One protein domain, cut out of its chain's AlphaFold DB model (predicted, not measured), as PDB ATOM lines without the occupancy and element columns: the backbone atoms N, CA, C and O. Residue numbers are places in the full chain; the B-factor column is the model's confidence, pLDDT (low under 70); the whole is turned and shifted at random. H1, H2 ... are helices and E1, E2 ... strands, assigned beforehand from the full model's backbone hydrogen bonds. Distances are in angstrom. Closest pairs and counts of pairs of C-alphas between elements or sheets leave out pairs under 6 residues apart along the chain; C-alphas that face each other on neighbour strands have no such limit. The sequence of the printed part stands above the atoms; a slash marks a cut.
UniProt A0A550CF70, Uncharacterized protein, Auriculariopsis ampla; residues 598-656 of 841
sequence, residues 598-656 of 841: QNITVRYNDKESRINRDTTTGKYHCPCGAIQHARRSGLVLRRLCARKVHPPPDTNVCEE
ATOM      1  N   GLN A 598       9.484  27.324 -24.691       94.56
ATOM      2  CA  GLN A 598       8.983  26.116 -24.013       94.56
ATOM      3  C   GLN A 598       8.987  26.279 -22.492       94.56
ATOM      4  O   GLN A 598       8.289  25.571 -21.773       94.56
ATOM      5  N   ASN A 599       9.800  27.203 -21.984       95.94
ATOM      6  CA  ASN A 599       9.890  27.511 -20.572       95.94
ATOM      7  C   ASN A 599      10.205  28.990 -20.375       95.94
ATOM      8  O   ASN A 599      10.876  29.618 -21.194       95.94
ATOM      9  N   ILE A 600       9.726  29.537 -19.266       96.31
ATOM     10  CA  ILE A 600      10.028  30.897 -18.840       96.31
ATOM     11  C   ILE A 600      10.433  30.907 -17.380       96.31
ATOM     12  O   ILE A 600      10.022  30.055 -16.593       96.31
ATOM     13  N   THR A 601      11.201  31.920 -17.014       96.88
ATOM     14  CA  THR A 601      11.567  32.168 -15.626       96.88
ATOM     15  C   THR A 601      10.776  33.355 -15.096       96.88
ATOM     16  O   THR A 601      10.714  34.413 -15.733       96.88
ATOM     17  N   VAL A 602      10.126  33.162 -13.953       97.06
ATOM     18  CA  VAL A 602       9.197  34.117 -13.356       97.06
ATOM     19  C   VAL A 602       9.535  34.309 -11.882       97.06
ATOM     20  O   VAL A 602       9.729  33.336 -11.158       97.06
ATOM     21  N   ARG A 603       9.583  35.561 -11.421       96.44
ATOM     22  CA  ARG A 603       9.768  35.894 -10.004       96.44
ATOM     23  C   ARG A 603       8.400  36.058  -9.343       96.44
ATOM     24  O   ARG A 603       7.618  36.895  -9.784       96.44
ATOM     25  N   TYR A 604       8.124  35.261  -8.317       96.69
ATOM     26  CA  TYR A 604       6.890  35.274  -7.529       96.69
ATOM     27  C   TYR A 604       7.256  35.115  -6.047       96.69
ATOM     28  O   TYR A 604       8.007  34.203  -5.706       96.69
ATOM     29  N   ASN A 605       6.776  36.013  -5.178       94.44
ATOM     30  CA  ASN A 605       7.142  36.064  -3.749       94.44
ATOM     31  C   ASN A 605       8.665  36.007  -3.509       94.44
ATOM     32  O   ASN A 605       9.150  35.193  -2.729       94.44
ATOM     33  N   ASP A 606       9.424  36.813  -4.260       93.38
ATOM     34  CA  ASP A 606      10.897  36.845  -4.248       93.38
ATOM     35  C   ASP A 606      11.621  35.535  -4.598       93.38
ATOM     36  O   ASP A 606      12.850  35.500  -4.619       93.38
ATOM     37  N   LYS A 607      10.886  34.490  -4.990       96.44
ATOM     38  CA  LYS A 607      11.439  33.240  -5.499       96.44
ATOM     39  C   LYS A 607      11.356  33.199  -7.017       96.44
ATOM     40  O   LYS A 607      10.324  33.485  -7.623       96.44
ATOM     41  N   GLU A 608      12.456  32.816  -7.640       97.00
ATOM     42  CA  GLU A 608      12.520  32.601  -9.077       97.00
ATOM     43  C   GLU A 608      12.076  31.165  -9.400       97.00
ATOM     44  O   GLU A 608      12.607  30.197  -8.859       97.00
ATOM     45  N   SER A 609      11.044  31.026 -10.232       96.69
ATOM     46  CA  SER A 609      10.453  29.741 -10.622       96.69
ATOM     47  C   SER A 609      10.522  29.575 -12.134       96.69
ATOM     48  O   SER A 609      10.132  30.472 -12.885       96.69
ATOM     49  N   ARG A 610      11.014  28.418 -12.587       97.31
ATOM     50  CA  ARG A 610      11.005  28.037 -14.002       97.31
ATOM     51  C   ARG A 610       9.704  27.304 -14.305       97.31
ATOM     52  O   ARG A 610       9.420  26.278 -13.697       97.31
ATOM     53  N   ILE A 611       8.924  27.849 -15.227       97.50
ATOM     54  CA  ILE A 611       7.595  27.366 -15.589       97.50
ATOM     55  C   ILE A 611       7.672  26.858 -17.018       97.50
ATOM     56  O   ILE A 611       8.044  27.611 -17.921       97.50
ATOM     57  N   ASN A 612       7.322  25.593 -17.221       97.19
ATOM     58  CA  ASN A 612       7.201  25.024 -18.556       97.19
ATOM     59  C   ASN A 612       5.838  25.381 -19.146       97.19
ATOM     60  O   ASN A 612       4.844  25.503 -18.427       97.19
ATOM     61  N   ARG A 613       5.807  25.559 -20.462       96.81
ATOM     62  CA  ARG A 613       4.569  25.724 -21.204       96.81
ATOM     63  C   ARG A 613       3.827  24.395 -21.193       96.81
ATOM     64  O   ARG A 613       4.400  23.361 -21.526       96.81
ATOM     65  N   ASP A 614       2.569  24.434 -20.795       96.25
ATOM     66  CA  ASP A 614       1.685  23.285 -20.874       96.25
ATOM     67  C   ASP A 614       1.420  22.974 -22.349       96.25
ATOM     68  O   ASP A 614       0.914  23.816 -23.091       96.25
ATOM     69  N   THR A 615       1.808  21.776 -22.781       93.19
ATOM     70  CA  THR A 615       1.687  21.334 -24.172       93.19
ATOM     71  C   THR A 615       0.236  21.137 -24.594       93.19
ATOM     72  O   THR A 615      -0.058  21.226 -25.782       93.19
ATOM     73  N   THR A 616      -0.676  20.917 -23.644       93.56
ATOM     74  CA  THR A 616      -2.098  20.706 -23.929       93.56
ATOM     75  C   THR A 616      -2.844  22.025 -24.098       93.56
ATOM     76  O   THR A 616      -3.642  22.178 -25.019       93.56
ATOM     77  N   THR A 617      -2.566  23.010 -23.241       94.56
ATOM     78  CA  THR A 617      -3.271  24.302 -23.255       94.56
ATOM     79  C   THR A 617      -2.520  25.401 -24.008       94.56
ATOM     80  O   THR A 617      -3.101  26.441 -24.327       94.56
ATOM     81  N   GLY A 618      -1.221  25.217 -24.260       94.06
ATOM     82  CA  GLY A 618      -0.334  26.241 -24.810       94.06
ATOM     83  C   GLY A 618      -0.085  27.415 -23.854       94.06
ATOM     84  O   GLY A 618       0.394  28.466 -24.298       94.06
ATOM     85  N   LYS A 619      -0.410  27.282 -22.559       96.75
ATOM     86  CA  LYS A 619      -0.279  28.341 -21.545       96.75
ATOM     87  C   LYS A 619       0.833  28.039 -20.544       96.75
ATOM     88  O   LYS A 619       1.188  26.895 -20.289       96.75
ATOM     89  N   TYR A 620       1.367  29.089 -19.941       97.38
ATOM     90  CA  TYR A 620       2.224  28.999 -18.768       97.38
ATOM     91  C   TYR A 620       1.374  29.101 -17.508       97.38
ATOM     92  O   TYR A 620       0.656  30.090 -17.343       97.38
ATOM     93  N   HIS A 621       1.466  28.113 -16.620       97.62
ATOM     94  CA  HIS A 621       0.754  28.116 -15.338       97.62
ATOM     95  C   HIS A 621       1.378  29.110 -14.363       97.62
ATOM     96  O   HIS A 621       2.595  29.186 -14.242       97.62
ATOM     97  N   CYS A 622       0.560  29.884 -13.651       97.62
ATOM     98  CA  CYS A 622       1.073  30.841 -12.674       97.62
ATOM     99  C   CYS A 622       1.589  30.122 -11.410       97.62
ATOM    100  O   CYS A 622       0.894  29.230 -10.919       97.62
ATOM    101  N   PRO A 623       2.735  30.518 -10.810       97.56
ATOM    102  CA  PRO A 623       3.266  29.877  -9.600       97.56
ATOM    103  C   PRO A 623       2.339  29.940  -8.381       97.56
ATOM    104  O   PRO A 623       2.510  29.165  -7.447       97.56
ATOM    105  N   CYS A 624       1.358  30.848  -8.378       96.50
ATOM    106  CA  CYS A 624       0.346  30.917  -7.324       96.50
ATOM    107  C   CYS A 624      -0.685  29.767  -7.370       96.50
ATOM    108  O   CYS A 624      -1.515  29.673  -6.472       96.50
ATOM    109  N   GLY A 625      -0.677  28.932  -8.418       96.62
ATOM    110  CA  GLY A 625      -1.614  27.816  -8.606       96.62
ATOM    111  C   GLY A 625      -2.960  28.194  -9.237       96.62
ATOM    112  O   GLY A 625      -3.764  27.316  -9.533       96.62
ATOM    113  N   ALA A 626      -3.218  29.480  -9.486       96.31
ATOM    114  CA  ALA A 626      -4.471  29.936 -10.079       96.31
ATOM    115  C   ALA A 626      -4.522  29.689 -11.594       96.31
ATOM    116  O   ALA A 626      -3.766  30.291 -12.363       96.31
ATOM    117  N   ILE A 627      -5.482  28.876 -12.044       95.00
ATOM    118  CA  ILE A 627      -5.703  28.580 -13.471       95.00
ATOM    119  C   ILE A 627      -6.061  29.858 -14.249       95.00
ATOM    120  O   ILE A 627      -5.592  30.062 -15.366       95.00
ATOM    121  N   GLN A 628      -6.815  30.775 -13.630       95.12
ATOM    122  CA  GLN A 628      -7.193  32.059 -14.237       95.12
ATOM    123  C   GLN A 628      -5.996  32.991 -14.490       95.12
ATOM    124  O   GLN A 628      -6.098  33.973 -15.229       95.12
ATOM    125  N   HIS A 629      -4.839  32.707 -13.888       96.62
ATOM    126  CA  HIS A 629      -3.609  33.477 -14.074       96.62
ATOM    127  C   HIS A 629      -2.676  32.857 -15.117       96.62
ATOM    128  O   HIS A 629      -1.644  33.455 -15.421       96.62
ATOM    129  N   ALA A 630      -3.026  31.704 -15.697       96.62
ATOM    130  CA  ALA A 630      -2.253  31.105 -16.776       96.62
ATOM    131  C   ALA A 630      -2.296  31.984 -18.037       96.62
ATOM    132  O   ALA A 630      -3.338  32.555 -18.365       96.62
ATOM    133  N   ARG A 631      -1.171  32.136 -18.743       95.56
ATOM    134  CA  ARG A 631      -1.075  33.011 -19.931       95.56
ATOM    135  C   ARG A 631      -0.342  32.327 -21.071       95.56
ATOM    136  O   ARG A 631       0.678  31.685 -20.833       95.56
ATOM    137  N   ARG A 632      -0.786  32.538 -22.313       94.75
ATOM    138  CA  ARG A 632      -0.042  32.121 -23.522       94.75
ATOM    139  C   ARG A 632       1.292  32.852 -23.668       94.75
ATOM    140  O   ARG A 632       2.294  32.254 -24.044       94.75
ATOM    141  N   SER A 633       1.318  34.143 -23.327       93.88
ATOM    142  CA  SER A 633       2.528  34.962 -23.419       93.88
ATOM    143  C   SER A 633       3.347  34.921 -22.132       93.88
ATOM    144  O   SER A 633       2.915  35.399 -21.077       93.88
ATOM    145  N   GLY A 634       4.591  34.460 -22.252       94.19
ATOM    146  CA  GLY A 634       5.529  34.422 -21.136       94.19
ATOM    147  C   GLY A 634       5.820  35.794 -20.517       94.19
ATOM    148  O   GLY A 634       6.011  35.914 -19.308       94.19
ATOM    149  N   LEU A 635       5.798  36.859 -21.325       92.44
ATOM    150  CA  LEU A 635       6.005  38.232 -20.856       92.44
ATOM    151  C   LEU A 635       4.847  38.721 -19.973       92.44
ATOM    152  O   LEU A 635       5.081  39.399 -18.970       92.44
ATOM    153  N   VAL A 636       3.607  38.375 -20.331       94.81
ATOM    154  CA  VAL A 636       2.416  38.744 -19.550       94.81
ATOM    155  C   VAL A 636       2.440  38.031 -18.204       94.81
ATOM    156  O   VAL A 636       2.218  38.682 -17.182       94.81
ATOM    157  N   LEU A 637       2.812  36.744 -18.176       96.25
ATOM    158  CA  LEU A 637       2.946  36.012 -16.917       96.25
ATOM    159  C   LEU A 637       4.053  36.594 -16.026       96.25
ATOM    160  O   LEU A 637       3.826  36.803 -14.835       96.25
ATOM    161  N   ARG A 638       5.219  36.947 -16.596       96.56
ATOM    162  CA  ARG A 638       6.295  37.626 -15.849       96.56
ATOM    163  C   ARG A 638       5.818  38.933 -15.222       96.56
ATOM    164  O   ARG A 638       6.101  39.179 -14.055       96.56
ATOM    165  N   ARG A 639       5.075  39.763 -15.965       95.81
ATOM    166  CA  ARG A 639       4.527  41.028 -15.444       95.81
ATOM    167  C   ARG A 639       3.475  40.810 -14.364       95.81
ATOM    168  O   ARG A 639       3.452  41.581 -13.413       95.81
ATOM    169  N   LEU A 640       2.615  39.804 -14.520       96.12
ATOM    170  CA  LEU A 640       1.601  39.446 -13.529       96.12
ATOM    171  C   LEU A 640       2.258  39.029 -12.208       96.12
ATOM    172  O   LEU A 640       1.916  39.567 -11.157       96.12
ATOM    173  N   CYS A 641       3.261  38.155 -12.291       96.62
ATOM    174  CA  CYS A 641       3.973  37.613 -11.135       96.62
ATOM    175  C   CYS A 641       4.915  38.617 -10.460       96.62
ATOM    176  O   CYS A 641       5.074  38.576  -9.245       96.62
ATOM    177  N   ALA A 642       5.487  39.553 -11.224       94.56
ATOM    178  CA  ALA A 642       6.375  40.594 -10.707       94.56
ATOM    179  C   ALA A 642       5.642  41.768 -10.025       94.56
ATOM    180  O   ALA A 642       6.288  42.731  -9.600       94.56
ATOM    181  N   ARG A 643       4.304  41.749  -9.941       94.88
ATOM    182  CA  ARG A 643       3.552  42.778  -9.206       94.88
ATOM    183  C   ARG A 643       3.902  42.708  -7.719       94.88
ATOM    184  O   ARG A 643       3.967  41.626  -7.151       94.88
ATOM    185  N   LYS A 644       4.048  43.878  -7.078       94.56
ATOM    186  CA  LYS A 644       4.283  43.983  -5.621       94.56
ATOM    187  C   LYS A 644       3.243  43.218  -4.802       94.56
ATOM    188  O   LYS A 644       3.572  42.655  -3.770       94.56
ATOM    189  N   VAL A 645       1.997  43.235  -5.271       95.25
ATOM    190  CA  VAL A 645       0.904  42.427  -4.737       95.25
ATOM    191  C   VAL A 645       0.388  41.589  -5.892       95.25
ATOM    192  O   VAL A 645      -0.163  42.124  -6.861       95.25
ATOM    193  N   HIS A 646       0.630  40.285  -5.820       96.31
ATOM    194  CA  HIS A 646       0.054  39.352  -6.770       96.31
ATOM    195  C   HIS A 646      -1.460  39.269  -6.542       96.31
ATOM    196  O   HIS A 646      -1.878  39.193  -5.385       96.31
ATOM    197  N   PRO A 647      -2.290  39.291  -7.596       95.50
ATOM    198  CA  PRO A 647      -3.727  39.112  -7.430       95.50
ATOM    199  C   PRO A 647      -4.024  37.766  -6.746       95.50
ATOM    200  O   PRO A 647      -3.307  36.788  -7.001       95.50
ATOM    201  N   PRO A 648      -5.041  37.701  -5.871       94.19
ATOM    202  CA  PRO A 648      -5.414  36.446  -5.240       94.19
ATOM    203  C   PRO A 648      -5.959  35.441  -6.277       94.19
ATOM    204  O   PRO A 648      -6.383  35.851  -7.366       94.19
ATOM    205  N   PRO A 649      -5.881  34.124  -6.002       91.94
ATOM    206  CA  PRO A 649      -6.144  33.073  -6.995       91.94
ATOM    207  C   PRO A 649      -7.540  33.080  -7.632       91.94
ATOM    208  O   PRO A 649      -7.729  32.558  -8.727       91.94
ATOM    209  N   ASP A 650      -8.507  33.668  -6.943       90.44
ATOM    210  CA  ASP A 650      -9.910  33.823  -7.324       90.44
ATOM    211  C   ASP A 650     -10.182  35.071  -8.178       90.44
ATOM    212  O   ASP A 650     -11.264  35.226  -8.744       90.44
ATOM    213  N   THR A 651      -9.207  35.973  -8.294       91.75
ATOM    214  CA  THR A 651      -9.368  37.202  -9.062       91.75
ATOM    215  C   THR A 651      -9.177  36.920 -10.543       91.75
ATOM    216  O   THR A 651      -8.087  36.531 -10.977       91.75
ATOM    217  N   ASN A 652     -10.207  37.210 -11.334       86.31
ATOM    218  CA  ASN A 652     -10.128  37.157 -12.786       86.31
ATOM    219  C   ASN A 652      -9.365  38.386 -13.313       86.31
ATOM    220  O   ASN A 652      -9.894  39.496 -13.397       86.31
ATOM    221  N   VAL A 653      -8.074  38.213 -13.603       80.56
ATOM    222  CA  VAL A 653      -7.180  39.309 -14.010       80.56
ATOM    223  C   VAL A 653      -7.218  39.473 -15.532       80.56
ATOM    224  O   VAL A 653      -6.289  39.053 -16.216       80.56
ATOM    225  N   CYS A 654      -8.269  40.125 -16.033       63.16
ATOM    226  CA  CYS A 654      -8.566  40.350 -17.457       63.16
ATOM    227  C   CYS A 654      -8.853  39.075 -18.267       63.16
ATOM    228  O   CYS A 654      -8.120  38.089 -18.189       63.16
ATOM    229  N   GLU A 655      -9.886  39.152 -19.112       63.72
ATOM    230  CA  GLU A 655     -10.138  38.166 -20.162       63.72
ATOM    231  C   GLU A 655      -8.912  38.067 -21.073       63.72
ATOM    232  O   GLU A 655      -8.414  39.059 -21.610       63.72
ATOM    233  N   GLU A 656      -8.382  36.856 -21.197       63.19
ATOM    234  CA  GLU A 656      -7.382  36.542 -22.205       63.19
ATOM    235  C   GLU A 656      -8.083  36.631 -23.566       63.19
ATOM    236  O   GLU A 656      -9.125  36.001 -23.752       63.19
TER     237      GLU A 656
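AT A GLANCE: This is residues 598 to 656 of the 841 residues of an uncharacterized protein of Auriculariopsis ampla (UniProt A0A550CF70). Little regular structure is present: a two-strand hairpin, E1 and E2, forms one side, the short helix H1 packs on E1, and two long stretches without named elements make up much of the rest. The last residues, 649 to 656, lie on the side away from the hairpin. The printed part has 59 residues, of which the named elements, in the order E1, E2, H1, hold only 20; the class is mixed, and the sheet is antiparallel. It is compact, with a radius of gyration of the C-alphas of 10.4 A, and spans 28 by 25 by 17 A.

HOW THE PARTS SIT: E1, residues 599 to 604, and E2, residues 607 to 612, form an antiparallel hairpin at 152 degrees. N 602 and O 609 are within hydrogen-bond range at 2.9 A, as are N 609 and O 602 at 2.8 A. H1, residues 634 to 641, has 8 pairs of C-alphas within 8 A with E1; the closest C-alphas, of Val 602 and Arg 638, are 5.2 A apart. In H1 every O i to N i+4 pair is within hydrogen-bond range.

IN THESE COORDINATES: E1 begins at C-alpha 599 (9.890, 27.511, -20.572) and is 15.5 A long; E2 is 16.0 A. H1 is 10.6 A and ends at C-alpha 641 (3.973, 37.613, -11.135).

THE WHOLE: The printed part has no cut. The link E2 to H1 is long, with 21 residues. Residues 654 to 656 are under pLDDT 70.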